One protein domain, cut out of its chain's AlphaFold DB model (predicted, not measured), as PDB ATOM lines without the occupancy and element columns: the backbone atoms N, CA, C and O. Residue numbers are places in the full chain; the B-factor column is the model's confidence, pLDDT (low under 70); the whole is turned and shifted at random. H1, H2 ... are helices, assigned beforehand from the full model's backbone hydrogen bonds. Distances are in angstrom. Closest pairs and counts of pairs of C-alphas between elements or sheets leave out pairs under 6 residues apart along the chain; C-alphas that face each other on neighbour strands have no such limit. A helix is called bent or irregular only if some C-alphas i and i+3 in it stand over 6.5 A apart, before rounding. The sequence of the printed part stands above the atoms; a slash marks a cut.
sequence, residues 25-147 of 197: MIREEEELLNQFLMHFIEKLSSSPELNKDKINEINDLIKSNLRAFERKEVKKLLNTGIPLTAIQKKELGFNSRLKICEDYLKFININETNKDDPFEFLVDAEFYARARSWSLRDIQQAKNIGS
ATOM      1  N   MET A  25     -12.373  20.916  47.492       88.88
ATOM      2  CA  MET A  25     -13.265  19.991  46.781       88.88
ATOM      3  C   MET A  25     -14.688  20.013  47.348       88.88
ATOM      4  O   MET A  25     -15.652  19.928  46.593       88.88
ATOM      5  N   ILE A  26     -14.829  20.127  48.673       90.88
ATOM      6  CA  ILE A  26     -16.143  20.251  49.319       90.88
ATOM      7  C   ILE A  26     -16.822  21.546  48.868       90.88
ATOM      8  O   ILE A  26     -17.976  21.505  48.447       90.88
ATOM      9  N   ARG A  27     -16.104  22.675  48.894       91.38
ATOM     10  CA  ARG A  27     -16.632  23.976  48.462       91.38
ATOM     11  C   ARG A  27     -17.079  23.959  46.999       91.38
ATOM     12  O   ARG A  27     -18.168  24.441  46.698       91.38
ATOM     13  N   GLU A  28     -16.264  23.402  46.105       90.19
ATOM     14  CA  GLU A  28     -16.605  23.284  44.681       90.19
ATOM     15  C   GLU A  28     -17.871  22.440  44.464       90.19
ATOM     16  O   GLU A  28     -18.737  22.804  43.667       90.19
ATOM     17  N   GLU A  29     -18.024  21.329  45.188       91.00
ATOM     18  CA  GLU A  29     -19.217  20.484  45.084       91.00
ATOM     19  C   GLU A  29     -20.460  21.112  45.731       91.00
ATOM     20  O   GLU A  29     -21.571  20.919  45.234       91.00
ATOM     21  N   GLU A  30     -20.311  21.901  46.796       92.88
ATOM     22  CA  GLU A  30     -21.406  22.702  47.354       92.88
ATOM     23  C   GLU A  30     -21.872  23.785  46.373       92.88
ATOM     24  O   GLU A  30     -23.076  23.979  46.181       92.88
ATOM     25  N   GLU A  31     -20.941  24.467  45.702       93.06
ATOM     26  CA  GLU A  31     -21.274  25.426  44.648       93.06
ATOM     27  C   GLU A  31     -22.000  24.737  43.486       93.06
ATOM     28  O   GLU A  31     -23.035  25.218  43.016       93.06
ATOM     29  N   LEU A  32     -21.519  23.567  43.073       92.44
ATOM     30  CA  LEU A  32     -22.141  22.767  42.026       92.44
ATOM     31  C   LEU A  32     -23.566  22.327  42.397       92.44
ATOM     32  O   LEU A  32     -24.469  22.374  41.557       92.44
ATOM     33  N   LEU A  33     -23.780  21.929  43.652       92.88
ATOM     34  CA  LEU A  33     -25.095  21.588  44.189       92.88
ATOM     35  C   LEU A  33     -26.038  22.800  44.179       92.88
ATOM     36  O   LEU A  33     -27.201  22.670  43.792       92.88
ATOM     37  N   ASN A  34     -25.540  23.985  44.533       93.69
ATOM     38  CA  ASN A  34     -26.316  25.224  44.461       93.69
ATOM     39  C   ASN A  34     -26.700  25.569  43.015       93.69
ATOM     40  O   ASN A  34     -27.862  25.876  42.747       93.69
ATOM     41  N   GLN A  35     -25.761  25.457  42.069       94.81
ATOM     42  CA  GLN A  35     -26.041  25.641  40.639       94.81
ATOM     43  C   GLN A  35     -27.076  24.627  40.140       94.81
ATOM     44  O   GLN A  35     -28.007  24.991  39.420       94.81
ATOM     45  N   PHE A  36     -26.950  23.360  40.556       94.75
ATOM     46  CA  PHE A  36     -27.913  22.309  40.218       94.75
ATOM     47  C   PHE A  36     -29.306  22.698  40.690       94.75
ATOM     48  O   PHE A  36     -30.248  22.668  39.904       94.75
ATOM     49  N   LEU A  37     -29.438  23.110  41.947       94.88
ATOM     50  CA  LEU A  37     -30.729  23.453  42.514       94.88
ATOM     51  C   LEU A  37     -31.368  24.652  41.803       94.88
ATOM     52  O   LEU A  37     -32.552  24.595  41.478       94.88
ATOM     53  N   MET A  38     -30.589  25.694  41.493       95.50
ATOM     54  CA  MET A  38     -31.091  26.837  40.725       95.50
ATOM     55  C   MET A  38     -31.645  26.404  39.363       95.50
ATOM     56  O   MET A  38     -32.795  26.708  39.050       95.50
ATOM     57  N   HIS A  39     -30.875  25.644  38.580       95.75
ATOM     58  CA  HIS A  39     -31.313  25.183  37.258       95.75
ATOM     59  C   HIS A  39     -32.450  24.161  37.321       95.75
ATOM     60  O   HIS A  39     -33.293  24.112  36.424       95.75
ATOM     61  N   PHE A  40     -32.494  23.349  38.377       95.50
ATOM     62  CA  PHE A  40     -33.565  22.389  38.603       95.50
ATOM     63  C   PHE A  40     -34.890  23.106  38.856       95.50
ATOM     64  O   PHE A  40     -35.874  22.816  38.178       95.50
ATOM     65  N   ILE A  41     -34.907  24.087  39.763       95.56
ATOM     66  CA  ILE A  41     -36.099  24.892  40.060       95.56
ATOM     67  C   ILE A  41     -36.511  25.748  38.859       95.56
ATOM     68  O   ILE A  41     -37.700  25.824  38.552       95.56
ATOM     69  N   GLU A  42     -35.557  26.339  38.136       94.56
ATOM     70  CA  GLU A  42     -35.815  27.067  36.887       94.56
ATOM     71  C   GLU A  42     -36.565  26.178  35.883       94.56
ATOM     72  O   GLU A  42     -37.632  26.540  35.378       94.56
ATOM     73  N   LYS A  43     -36.044  24.970  35.640       94.75
ATOM     74  CA  LYS A  43     -36.637  24.024  34.695       94.75
ATOM     75  C   LYS A  43     -37.996  23.518  35.174       94.75
ATOM     76  O   LYS A  43     -38.936  23.472  34.381       94.75
ATOM     77  N   LEU A  44     -38.124  23.203  36.459       93.94
ATOM     78  CA  LEU A  44     -39.375  22.767  37.071       93.94
ATOM     79  C   LEU A  44     -40.482  23.817  36.996       93.94
ATOM     80  O   LEU A  44     -41.617  23.484  36.670       93.94
ATOM     81  N   SER A  45     -40.150  25.088  37.222       92.56
ATOM     82  CA  SER A  45     -41.113  26.197  37.190       92.56
ATOM     83  C   SER A  45     -41.755  26.398  35.812       92.56
ATOM     84  O   SER A  45     -42.850  26.960  35.709       92.56
ATOM     85  N   SER A  46     -41.086  25.924  34.755       92.62
ATOM     86  CA  SER A  46     -41.600  25.936  33.382       92.62
ATOM     87  C   SER A  46     -42.556  24.780  33.056       92.62
ATOM     88  O   SER A  46     -43.225  24.838  32.027       92.62
ATOM     89  N   SER A  47     -42.644  23.750  33.908       94.38
ATOM     90  CA  SER A  47     -43.488  22.574  33.663       94.38
ATOM     91  C   SER A  47     -44.949  22.816  34.077       94.38
ATOM     92  O   SER A  47     -45.186  23.265  35.203       94.38
ATOM     93  N   PRO A  48     -45.943  22.502  33.222       94.81
ATOM     94  CA  PRO A  48     -47.358  22.518  33.608       94.81
ATOM     95  C   PRO A  48     -47.735  21.352  34.542       94.81
ATOM     96  O   PRO A  48     -48.720  21.445  35.272       94.81
ATOM     97  N   GLU A  49     -46.938  20.279  34.553       95.75
ATOM     98  CA  GLU A  49     -47.175  19.070  35.354       95.75
ATOM     99  C   GLU A  49     -46.879  19.279  36.843       95.75
ATOM    100  O   GLU A  49     -47.322  18.501  37.684       95.75
ATOM    101  N   LEU A  50     -46.139  20.334  37.191       95.44
ATOM    102  CA  LEU A  50     -45.783  20.649  38.566       95.44
ATOM    103  C   LEU A  50     -46.844  21.532  39.231       95.44
ATOM    104  O   LEU A  50     -47.271  22.549  38.683       95.44
ATOM    105  N   ASN A  51     -47.184  21.213  40.478       95.06
ATOM    106  CA  ASN A  51     -47.892  22.143  41.346       95.06
ATOM    107  C   ASN A  51     -46.945  23.275  41.783       95.06
ATOM    108  O   ASN A  51     -46.090  23.094  42.655       95.06
ATOM    109  N   LYS A  52     -47.095  24.456  41.175       92.19
ATOM    110  CA  LYS A  52     -46.193  25.601  41.384       92.19
ATOM    111  C   LYS A  52     -46.170  26.106  42.827       92.19
ATOM    112  O   LYS A  52     -45.124  26.564  43.280       92.19
ATOM    113  N   ASP A  53     -47.253  25.926  43.578       94.62
ATOM    114  CA  ASP A  53     -47.322  26.314  44.993       94.62
ATOM    115  C   ASP A  53     -46.378  25.480  45.875       94.62
ATOM    116  O   ASP A  53     -46.070  25.854  47.007       94.62
ATOM    117  N   LYS A  54     -45.880  24.350  45.357       94.94
ATOM    118  CA  LYS A  54     -44.968  23.441  46.057       94.94
ATOM    119  C   LYS A  54     -43.494  23.623  45.717       94.94
ATOM    120  O   LYS A  54     -42.663  22.912  46.274       94.94
ATOM    121  N   ILE A  55     -43.138  24.580  44.860       93.62
ATOM    122  CA  ILE A  55     -41.742  24.805  44.447       93.62
ATOM    123  C   ILE A  55     -40.820  25.056  45.648       93.62
ATOM    124  O   ILE A  55     -39.748  24.457  45.729       93.62
ATOM    125  N   ASN A  56     -41.243  25.891  46.601       94.38
ATOM    126  CA  ASN A  56     -40.441  26.181  47.795       94.38
ATOM    127  C   ASN A  56     -40.257  24.933  48.672       94.38
ATOM    128  O   ASN A  56     -39.150  24.658  49.121       94.38
ATOM    129  N   GLU A  57     -41.312  24.134  48.840       95.25
ATOM    130  CA  GLU A  57     -41.258  22.879  49.600       95.25
ATOM    131  C   GLU A  57     -40.297  21.870  48.949       95.25
ATOM    132  O   GLU A  57     -39.473  21.266  49.631       95.25
ATOM    133  N   ILE A  58     -40.328  21.743  47.618       94.25
ATOM    134  CA  ILE A  58     -39.391  20.899  46.857       94.25
ATOM    135  C   ILE A  58     -37.950  21.386  47.034       94.25
ATOM    136  O   ILE A  58     -37.046  20.580  47.259       94.25
ATOM    137  N   ASN A  59     -37.729  22.696  46.945       94.31
ATOM    138  CA  ASN A  59     -36.414  23.302  47.118       94.31
ATOM    139  C   ASN A  59     -35.824  22.979  48.502       94.31
ATOM    140  O   ASN A  59     -34.670  22.558  48.602       94.31
ATOM    141  N   ASP A  60     -36.629  23.104  49.556       94.50
ATOM    142  CA  ASP A  60     -36.214  22.816  50.930       94.50
ATOM    143  C   ASP A  60     -35.987  21.314  51.166       94.50
ATOM    144  O   ASP A  60     -35.013  20.918  51.821       94.50
ATOM    145  N   LEU A  61     -36.822  20.452  50.574       93.25
ATOM    146  CA  LEU A  61     -36.632  18.997  50.599       93.25
ATOM    147  C   LEU A  61     -35.305  18.588  49.958       93.25
ATOM    148  O   LEU A  61     -34.575  17.776  50.525       93.25
ATOM    149  N   ILE A  62     -34.950  19.164  48.809       91.94
ATOM    150  CA  ILE A  62     -33.683  18.846  48.143       91.94
ATOM    151  C   ILE A  62     -32.503  19.353  48.977       91.94
ATOM    152  O   ILE A  62     -31.585  18.579  49.238       91.94
ATOM    153  N   LYS A  63     -32.539  20.601  49.466       91.62
ATOM    154  CA  LYS A  63     -31.461  21.179  50.297       91.62
ATOM    155  C   LYS A  63     -31.198  20.396  51.582       91.62
ATOM    156  O   LYS A  63     -30.057  20.305  52.028       91.62
ATOM    157  N   SER A  64     -32.245  19.854  52.196       92.12
ATOM    158  CA  SER A  64     -32.126  19.092  53.443       92.12
ATOM    159  C   SER A  64     -31.616  17.664  53.232       92.12
ATOM    160  O   SER A  64     -30.972  17.115  54.130       92.12
ATOM    161  N   ASN A  65     -31.860  17.070  52.058       91.12
ATOM    162  CA  ASN A  65     -31.594  15.652  51.798       91.12
ATOM    163  C   ASN A  65     -30.426  15.370  50.852       91.12
ATOM    164  O   ASN A  65     -29.930  14.240  50.853       91.12
ATOM    165  N   LEU A  66     -30.006  16.341  50.041       90.19
ATOM    166  CA  LEU A  66     -28.914  16.192  49.088       90.19
ATOM    167  C   LEU A  66     -27.670  16.918  49.609       90.19
ATOM    168  O   LEU A  66     -27.715  18.109  49.908       90.19
ATOM    169  N   ARG A  67     -26.564  16.187  49.741       88.38
ATOM    170  CA  ARG A  67     -25.260  16.718  50.169       88.38
ATOM    171  C   ARG A  67     -24.253  16.722  49.017       88.38
ATOM    172  O   ARG A  67     -24.475  16.079  47.991       88.38
ATOM    173  N   ALA A  68     -23.142  17.437  49.200       83.94
ATOM    174  CA  ALA A  68     -21.995  17.374  48.294       83.94
ATOM    175  C   ALA A  68     -21.596  15.909  48.029       83.94
ATOM    176  O   ALA A  68     -21.684  15.071  48.928       83.94
ATOM    177  N   PHE A  69     -21.187  15.602  46.795       83.94
ATOM    178  CA  PHE A  69     -20.855  14.254  46.308       83.94
ATOM    179  C   PHE A  69     -22.013  13.231  46.259       83.94
ATOM    180  O   PHE A  69     -21.851  12.164  45.660       83.94
ATOM    181  N   GLU A  70     -23.199  13.518  46.809       83.75
ATOM    182  CA  GLU A  70     -24.332  12.595  46.734       83.75
ATOM    183  C   GLU A  70     -25.030  12.640  45.365       83.75
ATOM    184  O   GLU A  70     -25.311  13.691  44.789       83.75
ATOM    185  N   ARG A  71     -25.400  11.460  44.860       73.81
ATOM    186  CA  ARG A  71     -26.192  11.302  43.632       73.81
ATOM    187  C   ARG A  71     -27.531  10.639  43.936       73.81
ATOM    188  O   ARG A  71     -27.808   9.535  43.475       73.81
ATOM    189  N   LYS A  72     -28.356  11.298  44.752       85.38
ATOM    190  CA  LYS A  72     -29.745  10.871  44.982       85.38
ATOM    191  C   LYS A  72     -30.630  11.385  43.847       85.38
ATOM    192  O   LYS A  72     -30.509  12.538  43.442       85.38
ATOM    193  N   GLU A  73     -31.515  10.521  43.358       87.44
ATOM    194  CA  GLU A  73     -32.529  10.879  42.361       87.44
ATOM    195  C   GLU A  73     -33.639  11.698  43.026       87.44
ATOM    196  O   GLU A  73     -34.247  11.237  44.000       87.44
ATOM    197  N   VAL A  74     -33.968  12.869  42.476       90.19
ATOM    198  CA  VAL A  74     -34.973  13.762  43.082       90.19
ATOM    199  C   VAL A  74     -36.351  13.106  43.104       90.19
ATOM    200  O   VAL A  74     -37.089  13.236  44.079       90.19
ATOM    201  N   LYS A  75     -36.676  12.296  42.087       92.94
ATOM    202  CA  LYS A  75     -37.942  11.547  42.049       92.94
ATOM    203  C   LYS A  75     -38.145  10.666  43.286       92.94
ATOM    204  O   LYS A  75     -39.271  10.501  43.732       92.94
ATOM    205  N   LYS A  76     -37.070  10.108  43.861       92.31
ATOM    206  CA  LYS A  76     -37.153   9.273  45.070       92.31
ATOM    207  C   LYS A  76     -37.402  10.112  46.322       92.31
ATOM    208  O   LYS A  76     -38.063   9.626  47.229       92.31
ATOM    209  N   LEU A  77     -36.899  11.348  46.354       92.50
ATOM    210  CA  LEU A  77     -37.130  12.287  47.456       92.50
ATOM    211  C   LEU A  77     -38.581  12.773  47.497       92.50
ATOM    212  O   LEU A  77     -39.119  12.970  48.578       92.50
ATOM    213  N   LEU A  78     -39.211  12.949  46.332       93.88
ATOM    214  CA  LEU A  78     -40.599  13.418  46.237       93.88
ATOM    215  C   LEU A  78     -41.631  12.282  46.290       93.88
ATOM    216  O   LEU A  78     -42.788  12.512  46.632       93.88
ATOM    217  N   ASN A  79     -41.242  11.057  45.928       96.19
ATOM    218  CA  ASN A  79     -42.136   9.901  45.865       96.19
ATOM    219  C   ASN A  79     -42.113   9.084  47.168       96.19
ATOM    220  O   ASN A  79     -41.630   7.948  47.204       96.19
ATOM    221  N   THR A  80     -42.627   9.682  48.240       94.00
ATOM    222  CA  THR A  80     -42.630   9.120  49.600       94.00
ATOM    223  C   THR A  80     -44.034   8.777  50.093       94.00
ATOM    224  O   THR A  80     -45.037   9.097  49.457       94.00
ATOM    225  N   GLY A  81     -44.104   8.090  51.234       94.25
ATOM    226  CA  GLY A  81     -45.367   7.694  51.853       94.25
ATOM    227  C   GLY A  81     -45.873   6.335  51.368       94.25
ATOM    228  O   GLY A  81     -45.101   5.482  50.919       94.25
ATOM    229  N   ILE A  82     -47.182   6.118  51.506       96.12
ATOM    230  CA  ILE A  82     -47.829   4.845  51.175       96.12
ATOM    231  C   ILE A  82     -47.965   4.729  49.646       96.12
ATOM    232  O   ILE A  82     -48.463   5.659  49.008       96.12
ATOM    233  N   PRO A  83     -47.533   3.613  49.026       97.00
ATOM    234  CA  PRO A  83     -47.777   3.370  47.610       97.00
ATOM    235  C   PRO A  83     -49.272   3.281  47.302       97.00
ATOM    236  O   PRO A  83     -50.001   2.535  47.955       97.00
ATOM    237  N   LEU A  84     -49.706   3.961  46.243       97.19
ATOM    238  CA  LEU A  84     -51.074   3.878  45.752       97.19
ATOM    239  C   LEU A  84     -51.407   2.451  45.311       97.19
ATOM    240  O   LEU A  84     -50.649   1.784  44.590       97.19
ATOM    241  N   THR A  85     -52.601   2.008  45.688       96.56
ATOM    242  CA  THR A  85     -53.178   0.748  45.225       96.56
ATOM    243  C   THR A  85     -53.429   0.780  43.716       96.56
ATOM    244  O   THR A  85     -53.494   1.834  43.077       96.56
ATOM    245  N   ALA A  86     -53.595  -0.397  43.107       96.06
ATOM    246  CA  ALA A  86     -53.951  -0.491  41.692       96.06
ATOM    247  C   ALA A  86     -55.290   0.200  41.372       96.06
ATOM    248  O   ALA A  86     -55.430   0.762  40.288       96.06
ATOM    249  N   ILE A  87     -56.241   0.184  42.316       96.19
ATOM    250  CA  ILE A  87     -57.553   0.827  42.175       96.19
ATOM    251  C   ILE A  87     -57.393   2.350  42.172       96.19
ATOM    252  O   ILE A  87     -57.774   2.977  41.190       96.19
ATOM    253  N   GLN A  88     -56.722   2.921  43.180       96.56
ATOM    254  CA  GLN A  88     -56.458   4.367  43.244       96.56
ATOM    255  C   GLN A  88     -55.718   4.868  41.995       96.56
ATOM    256  O   GLN A  88     -56.064   5.903  41.432       96.56
ATOM    257  N   LYS A  89     -54.718   4.120  41.504       96.44
ATOM    258  CA  LYS A  89     -54.008   4.484  40.265       96.44
ATOM    259  C   LYS A  89     -54.934   4.492  39.056       96.44
ATOM    260  O   LYS A  89     -54.885   5.437  38.278       96.44
ATOM    261  N   LYS A  90     -55.797   3.479  38.923       94.56
ATOM    262  CA  LYS A  90     -56.781   3.398  37.838       94.56
ATOM    263  C   LYS A  90     -57.778   4.558  37.891       94.56
ATOM    264  O   LYS A  90     -58.079   5.125  36.849       94.56
ATOM    265  N   GLU A  91     -58.255   4.923  39.079       95.25
ATOM    266  CA  GLU A  91     -59.162   6.064  39.285       95.25
ATOM    267  C   GLU A  91     -58.509   7.397  38.898       95.25
ATOM    268  O   GLU A  91     -59.151   8.249  38.293       95.25
ATOM    269  N   LEU A  92     -57.211   7.549  39.173       94.81
ATOM    270  CA  LEU A  92     -56.415   8.724  38.797       94.81
ATOM    271  C   LEU A  92     -55.900   8.692  37.345       94.81
ATOM    272  O   LEU A  92     -55.219   9.629  36.907       94.81
ATOM    273  N   GLY A  93     -56.196   7.617  36.607       94.50
ATOM    274  CA  GLY A  93     -55.778   7.395  35.225       94.50
ATOM    275  C   GLY A  93     -54.320   6.962  35.046       94.50
ATOM    276  O   GLY A  93     -53.880   6.837  33.911       94.50
ATOM    277  N   PHE A  94     -53.562   6.725  36.121       95.75
ATOM    278  CA  PHE A  94     -52.166   6.295  36.041       95.75
ATOM    279  C   PHE A  94     -52.030   4.823  35.652       95.75
ATOM    280  O   PHE A  94     -52.833   3.965  36.041       95.75
ATOM    281  N   ASN A  95     -50.926   4.499  34.979       91.75
ATOM    282  CA  ASN A  95     -50.544   3.115  34.732       91.75
ATOM    283  C   ASN A  95     -50.385   2.343  36.060       91.75
ATOM    284  O   ASN A  95     -49.603   2.699  36.947       91.75
ATOM    285  N   SER A  96     -51.122   1.239  36.195       89.94
ATOM    286  CA  SER A  96     -51.214   0.452  37.431       89.94
ATOM    287  C   SER A  96     -49.899  -0.215  37.850       89.94
ATOM    288  O   SER A  96     -49.758  -0.595  39.015       89.94
ATOM    289  N   ARG A  97     -48.921  -0.331  36.943       90.25
ATOM    290  CA  ARG A  97     -47.584  -0.875  37.232       90.25
ATOM    291  C   ARG A  97     -46.643   0.148  37.861       90.25
ATOM    292  O   ARG A  97     -45.634  -0.242  38.441       90.25
ATOM    293  N   LEU A  98     -46.965   1.439  37.777       92.19
ATOM    294  CA  LEU A  98     -46.123   2.491  38.331       92.19
ATOM    295  C   LEU A  98     -46.168   2.479  39.860       92.19
ATOM    296  O   LEU A  98     -47.222   2.288  40.479       92.19
ATOM    297  N   LYS A  99     -45.007   2.702  40.478       94.25
ATOM    298  CA  LYS A  99     -44.877   2.863  41.927       94.25
ATOM    299  C   LYS A  99     -44.979   4.345  42.272       94.25
ATOM    300  O   LYS A  99     -43.967   5.033  42.352       94.25
ATOM    301  N   ILE A 100     -46.209   4.812  42.440       96.25
ATOM    302  CA  ILE A 100     -46.535   6.183  42.839       96.25
ATOM    303  C   ILE A 100     -47.019   6.138  44.281       96.25
ATOM    304  O   ILE A 100     -47.846   5.286  44.610       96.25
ATOM    305  N   CYS A 101     -46.506   7.017  45.125       97.19
ATOM    306  CA  CYS A 101     -46.901   7.141  46.519       97.19
ATOM    307  C   CYS A 101     -47.783   8.380  46.730       97.19
ATOM    308  O   CYS A 101     -47.738   9.326  45.946       97.19
ATOM    309  N   GLU A 102     -48.593   8.367  47.785       95.81
ATOM    310  CA  GLU A 102     -49.589   9.413  48.063       95.81
ATOM    311  C   GLU A 102     -48.986  10.821  48.171       95.81
ATOM    312  O   GLU A 102     -49.574  11.771  47.655       95.81
ATOM    313  N   ASP A 103     -47.798  10.972  48.770       95.06
ATOM    314  CA  ASP A 103     -47.176  12.294  48.914       95.06
ATOM    315  C   ASP A 103     -46.785  12.901  47.570       95.06
ATOM    316  O   ASP A 103     -46.832  14.120  47.412       95.06
ATOM    317  N   TYR A 104     -46.471  12.064  46.577       96.62
ATOM    318  CA  TYR A 104     -46.120  12.540  45.246       96.62
ATOM    319  C   TYR A 104     -47.248  13.360  44.613       96.62
ATOM    320  O   TYR A 104     -46.998  14.362  43.943       96.62
ATOM    321  N   LEU A 105     -48.500  12.980  44.890       95.56
ATOM    322  CA  LEU A 105     -49.685  13.659  44.374       95.56
ATOM    323  C   LEU A 105     -49.783  15.120  44.839       95.56
ATOM    324  O   LEU A 105     -50.435  15.920  44.178       95.56
ATOM    325  N   LYS A 106     -49.119  15.491  45.945       95.06
ATOM    326  CA  LYS A 106     -49.086  16.874  46.446       95.06
ATOM    327  C   LYS A 106     -48.267  17.790  45.535       95.06
ATOM    328  O   LYS A 106     -48.575  18.978  45.442       95.06
ATOM    329  N   PHE A 107     -47.234  17.246  44.890       95.94
ATOM    330  CA  PHE A 107     -46.259  17.997  44.097       95.94
ATOM    331  C   PHE A 107     -46.661  18.169  42.634       95.94
ATOM    332  O   PHE A 107     -46.093  19.021  41.955       95.94
ATOM    333  N   ILE A 108     -47.624  17.393  42.141       96.12
ATOM    334  CA  ILE A 108     -48.009  17.390  40.729       96.12
ATOM    335  C   ILE A 108     -49.386  18.007  40.497       96.12
ATOM    336  O   ILE A 108     -50.277  17.946  41.344       96.12
ATOM    337  N   ASN A 109     -49.581  18.557  39.305       95.62
ATOM    338  CA  ASN A 109     -50.894  18.859  38.767       95.62
ATOM    339  C   ASN A 109     -51.426  17.618  38.042       95.62
ATOM    340  O   ASN A 109     -51.060  17.335  36.900       95.62
ATOM    341  N   ILE A 110     -52.305  16.874  38.716       92.56
ATOM    342  CA  ILE A 110     -52.821  15.580  38.249       92.56
ATOM    343  C   ILE A 110     -53.446  15.664  36.848       92.56
ATOM    344  O   ILE A 110     -53.366  14.683  36.113       92.56
ATOM    345  N   ASN A 111     -54.052  16.790  36.466       93.50
ATOM    346  CA  ASN A 111     -54.736  16.919  35.175       93.50
ATOM    347  C   ASN A 111     -53.772  17.122  33.998       93.50
ATOM    348  O   ASN A 111     -54.091  16.719  32.886       93.50
ATOM    349  N   GLU A 112     -52.605  17.711  34.253       95.38
ATOM    350  CA  GLU A 112     -51.587  18.004  33.234       95.38
ATOM    351  C   GLU A 112     -50.512  16.910  33.160       95.38
ATOM    352  O   GLU A 112     -49.821  16.782  32.156       95.38
ATOM    353  N   THR A 113     -50.363  16.115  34.226       94.50
ATOM    354  CA  THR A 113     -49.315  15.089  34.349       94.50
ATOM    355  C   THR A 113     -49.483  13.973  33.318       94.50
ATOM    356  O   THR A 113     -50.566  13.382  33.212       94.50
ATOM    357  N   ASN A 114     -48.386  13.596  32.653       93.88
ATOM    358  CA  ASN A 114     -48.345  12.420  31.786       93.88
ATOM    359  C   ASN A 114     -48.684  11.148  32.588       93.88
ATOM    360  O   ASN A 114     -47.999  10.767  33.534       93.88
ATOM    361  N   LYS A 115     -49.770  10.466  32.220       92.94
ATOM    362  CA  LYS A 115     -50.277   9.310  32.975       92.94
ATOM    363  C   LYS A 115     -49.481   8.025  32.767       92.94
ATOM    364  O   LYS A 115     -49.518   7.143  33.636       92.94
ATOM    365  N   ASP A 116     -48.765   7.936  31.651       92.75
ATOM    366  CA  ASP A 116     -47.934   6.787  31.301       92.75
ATOM    367  C   ASP A 116     -46.517   6.908  31.876       92.75
ATOM    368  O   ASP A 116     -45.934   5.891  32.261       92.75
ATOM    369  N   ASP A 117     -46.003   8.135  32.012       93.25
ATOM    370  CA  ASP A 117     -44.730   8.433  32.680       93.25
ATOM    371  C   ASP A 117     -44.805   9.720  33.531       93.25
ATOM    372  O   ASP A 117     -44.303  10.774  33.143       93.25
ATOM    373  N   PRO A 118     -45.407   9.663  34.732       94.19
ATOM    374  CA  PRO A 118     -45.627  10.846  35.562       94.19
ATOM    375  C   PRO A 118     -44.339  11.437  36.138       94.19
ATOM    376  O   PRO A 118     -44.362  12.540  36.669       94.19
ATOM    377  N   PHE A 119     -43.215  10.718  36.064       95.31
ATOM    378  CA  PHE A 119     -41.924  11.200  36.551       95.31
ATOM    379  C   PHE A 119     -41.076  11.834  35.443       95.31
ATOM    380  O   PHE A 119     -39.995  12.343  35.744       95.31
ATOM    381  N   GLU A 120     -41.535  11.805  34.188       93.62
ATOM    382  CA  GLU A 120     -40.768  12.228  33.017       93.62
ATOM    383  C   GLU A 120     -40.216  13.650  33.181       93.62
ATOM    384  O   GLU A 120     -39.006  13.863  33.067       93.62
ATOM    385  N   PHE A 121     -41.073  14.601  33.562       94.12
ATOM    386  CA  PHE A 121     -40.683  16.001  33.729       94.12
ATOM    387  C   PHE A 121     -39.642  16.210  34.843       94.12
ATOM    388  O   PHE A 121     -38.795  17.099  34.738       94.12
ATOM    389  N   LEU A 122     -39.666  15.389  35.904       94.94
ATOM    390  CA  LEU A 122     -38.663  15.435  36.976       94.94
ATOM    391  C   LEU A 122     -37.322  14.897  36.502       94.94
ATOM    392  O   LEU A 122     -36.286  15.489  36.800       94.94
ATOM    393  N   VAL A 123     -37.344  13.785  35.766       93.00
ATOM    394  CA  VAL A 123     -36.137  13.184  35.191       93.00
ATOM    395  C   VAL A 123     -35.498  14.148  34.192       93.00
ATOM    396  O   VAL A 123     -34.282  14.340  34.223       93.00
ATOM    397  N   ASP A 124     -36.304  14.813  33.367       91.94
ATOM    398  CA  ASP A 124     -35.829  15.833  32.432       91.94
ATOM    399  C   ASP A 124     -35.261  17.059  33.136       91.94
ATOM    400  O   ASP A 124     -34.206  17.562  32.740       91.94
ATOM    401  N   ALA A 125     -35.931  17.540  34.186       94.56
ATOM    402  CA  ALA A 125     -35.437  18.658  34.976       94.56
ATOM    403  C   ALA A 125     -34.111  18.321  35.665       94.56
ATOM    404  O   ALA A 125     -33.176  19.122  35.621       94.56
ATOM    405  N   GLU A 126     -34.000  17.126  36.248       93.56
ATOM    406  CA  GLU A 126     -32.784  16.662  36.912       93.56
ATOM    407  C   GLU A 126     -31.628  16.532  35.913       93.56
ATOM    408  O   GLU A 126     -30.534  17.041  36.162       93.56
ATOM    409  N   PHE A 127     -31.876  15.908  34.761       92.00
ATOM    410  CA  PHE A 127     -30.884  15.783  33.699       92.00
ATOM    411  C   PHE A 127     -30.412  17.155  33.199       92.00
ATOM    412  O   PHE A 127     -29.207  17.411  33.136       92.00
ATOM    413  N   TYR A 128     -31.351  18.055  32.890       92.94
ATOM    414  CA  TYR A 128     -31.050  19.413  32.438       92.94
ATOM    415  C   TYR A 128     -30.182  20.167  33.450       92.94
ATOM    416  O   TYR A 128     -29.150  20.729  33.082       92.94
ATOM    417  N   ALA A 129     -30.578  20.143  34.722       94.19
ATOM    418  CA  ALA A 129     -29.884  20.847  35.788       94.19
ATOM    419  C   ALA A 129     -28.464  20.316  36.002       94.19
ATOM    420  O   ALA A 129     -27.521  21.101  36.067       94.19
ATOM    421  N   ARG A 130     -28.281  18.988  36.040       91.62
ATOM    422  CA  ARG A 130     -26.949  18.378  36.192       91.62
ATOM    423  C   ARG A 130     -26.029  18.732  35.029       91.62
ATOM    424  O   ARG A 130     -24.885  19.114  35.257       91.62
ATOM    425  N   ALA A 131     -26.530  18.648  33.797       91.62
ATOM    426  CA  ALA A 131     -25.755  18.996  32.611       91.62
ATOM    427  C   ALA A 131     -25.323  20.473  32.621       91.62
ATOM    428  O   ALA A 131     -24.168  20.771  32.312       91.62
ATOM    429  N   ARG A 132     -26.213  21.389  33.029       93.81
ATOM    430  CA  ARG A 132     -25.892  22.818  33.173       93.81
ATOM    431  C   ARG A 132     -24.780  23.042  34.192       93.81
ATOM    432  O   ARG A 132     -23.754  23.619  33.833       93.81
ATOM    433  N   SER A 133     -24.944  22.526  35.407       93.19
ATOM    434  CA  SER A 133     -23.971  22.695  36.492       93.19
ATOM    435  C   SER A 133     -22.607  22.102  36.150       93.19
ATOM    436  O   SER A 133     -21.581  22.753  36.330       93.19
ATOM    437  N   TRP A 134     -22.562  20.891  35.586       90.69
ATOM    438  CA  TRP A 134     -21.290  20.300  35.161       90.69
ATOM    439  C   TRP A 134     -20.634  21.089  34.037       90.69
ATOM    440  O   TRP A 134     -19.436  21.327  34.101       90.69
ATOM    441  N   SER A 135     -21.405  21.579  33.062       92.94
ATOM    442  CA  SER A 135     -20.829  22.402  31.996       92.94
ATOM    443  C   SER A 135     -20.218  23.705  32.512       92.94
ATOM    444  O   SER A 135     -19.165  24.107  32.023       92.94
ATOM    445  N   LEU A 136     -20.824  24.332  33.528       93.88
ATOM    446  CA  LEU A 136     -20.256  25.502  34.200       93.88
ATOM    447  C   LEU A 136     -18.923  25.161  34.869       93.88
ATOM    448  O   LEU A 136     -17.939  25.874  34.658       93.88
ATOM    449  N   ARG A 137     -18.871  24.049  35.611       92.25
ATOM    450  CA  ARG A 137     -17.639  23.567  36.246       92.25
ATOM    451  C   ARG A 137     -16.546  23.277  35.222       92.25
ATOM    452  O   ARG A 137     -15.436  23.772  35.381       92.25
ATOM    453  N   ASP A 138     -16.855  22.538  34.159       92.56
ATOM    454  CA  ASP A 138     -15.883  22.167  33.125       92.56
ATOM    455  C   ASP A 138     -15.300  23.417  32.435       92.56
ATOM    456  O   ASP A 138     -14.089  23.519  32.222       92.56
ATOM    457  N   ILE A 139     -16.150  24.405  32.121       93.25
ATOM    458  CA  ILE A 139     -15.726  25.688  31.541       93.25
ATOM    459  C   ILE A 139     -14.839  26.457  32.526       93.25
ATOM    460  O   ILE A 139     -13.799  26.983  32.130       93.25
ATOM    461  N   GLN A 140     -15.222  26.528  33.803       91.88
ATOM    462  CA  GLN A 140     -14.448  27.245  34.813       91.88
ATOM    463  C   GLN A 140     -13.088  26.585  35.062       91.88
ATOM    464  O   GLN A 140     -12.074  27.277  35.129       91.88
ATOM    465  N   GLN A 141     -13.030  25.256  35.112       90.75
ATOM    466  CA  GLN A 141     -11.772  24.520  35.222       90.75
ATOM    467  C   GLN A 141     -10.871  24.770  34.009       90.75
ATOM    468  O   GLN A 141      -9.681  25.034  34.178       90.75
ATOM    469  N   ALA A 142     -11.432  24.781  32.794       91.88
ATOM    470  CA  ALA A 142     -10.682  25.120  31.588       91.88
ATOM    471  C   ALA A 142     -10.082  26.539  31.654       91.88
ATOM    472  O   ALA A 142      -8.921  26.726  31.282       91.88
ATOM    473  N   LYS A 143     -10.832  27.520  32.181       91.31
ATOM    474  CA  LYS A 143     -10.327  28.884  32.429       91.31
ATOM    475  C   LYS A 143      -9.182  28.888  33.438       91.31
ATOM    476  O   LYS A 143      -8.158  29.515  33.181       91.31
ATOM    477  N   ASN A 144      -9.338  28.174  34.551       90.12
ATOM    478  CA  ASN A 144      -8.355  28.144  35.635       90.12
ATOM    479  C   ASN A 144      -7.001  27.575  35.185       90.12
ATOM    480  O   ASN A 144      -5.964  28.038  35.652       90.12
ATOM    481  N   ILE A 145      -6.996  26.619  34.251       90.12
ATOM    482  CA  ILE A 145      -5.758  26.053  33.689       90.12
ATOM    483  C   ILE A 145      -5.225  26.832  32.471       90.12
ATOM    484  O   ILE A 145      -4.286  26.384  31.818       90.12
ATOM    485  N   GLY A 146      -5.830  27.974  32.128       90.00
ATOM    486  CA  GLY A 146      -5.401  28.827  31.015       90.00
ATOM    487  C   GLY A 146      -5.743  28.292  29.621       90.00
ATOM    488  O   GLY A 146      -5.200  28.772  28.624       90.00
ATOM    489  N   SER A 147      -6.641  27.309  29.517       91.06
ATOM    490  CA  SER A 147      -7.042  26.764  28.224       91.06
ATOM    491  C   SER A 147      -7.865  27.785  27.432       91.06
ATOM    492  O   SER A 147      -8.804  28.395  27.943       91.06
TER     493      SER A 147
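This is residues 25 to 147 of the 197 residues of an uncharacterized protein of Acinetobacter lwoffii (UniProt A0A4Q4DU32). Two long helices, H1 and H6, cross at a slant and run opposite ways, with residues 140 to 146 of the H6 end sticking out at one end of an elongated model and a small head of loops round the short helix H4 at the other. H2 folds back along the last residues of H1 as a helical hairpin, and the short H3 packs on both H2 and H6 near the middle. The printed part has 123 residues with six named helices in the order H1, H2, H3, H4, H5, H6 and no named strand, and its class is all helix. It is only just loose, close to compact, with a radius of gyration of the C-alphas of 16.6 A, and its outline is a rod of 60 by 26 by 23 A.

H1, residues 25 to 45, touches H6, residues 120 to 144, with 27 pairs of C-alphas within 8 A. Their closest C-alphas, those of His 39 and Ala 129, are 4.8 A apart, and the two run opposite ways at a steep tilt of 41 degrees. H1 also touches H2, residues 52 to 65, with its residues 37 to 45 alone; the closest C-alphas are those of Ser 45 and Lys 52, 6.6 A apart. H1 and H2 form a hairpin, running opposite ways at a shallow tilt of 18 degrees. H2 is the hub, touching three other helices, but it is apart from H6. One of the three is H3, residues 74 to 78, with the closest C-alphas, those of Ile 62 and Val 74, 7.3 A apart. H3 touches H6 too, at residues 122 to 126 of H6 alone, where the closest C-alphas, those of Lys 75 and Leu 122, are 6.4 A apart. H4, residues 86 to 91, touches no helix. H5, residues 104 to 107, only just touches residues 54 to 58 of H2, with 3 pairs of C-alphas within 8 A; the closest are those of Lys 54 and Phe 107, 5.9 A apart. H3 and H5 are close but not clearly touching, their closest C-alphas being those of Leu 78 and Tyr 104 at 5.7 A. In H1, H3, H4 and H6 every O i to N i+4 pair is within hydrogen-bond range, in H2 8 of 10 are, and H5 is too short for such a pair.

H1 begins at C-alpha 25, at (-13.265, 19.991, 46.781), and measures 30.1 A from first to last C-alpha. H2 measures 20.5 A and is irregular: C-alphas 53 and 56 are 7.4 A apart, against about 5 A in a regular helix. H3 has five residues, H4 six and H5 four; C-alpha 86, where H4 begins, is at (-53.951, -0.491, 41.692). H6, the longest helix with 25 residues, measures 36.2 A and ends at C-alpha 144, at (-8.355, 28.144, 35.635).

The two C-alphas farthest apart, those of Ile 87 in H4 and Gly 146 after H6, are 60.2 A apart, while the first and last printed C-alphas, those of Met 25 and Ser 147, are 20.7 A apart. Residues 140 to 146, of which 140 to 144 belong to H6, stand free. The links from H4 to H5 and from H5 to H6 are long, with 12 residues each, and the other three are short. The printed part has no cut. Its mean pLDDT is 93.1, and no printed residue is under 70.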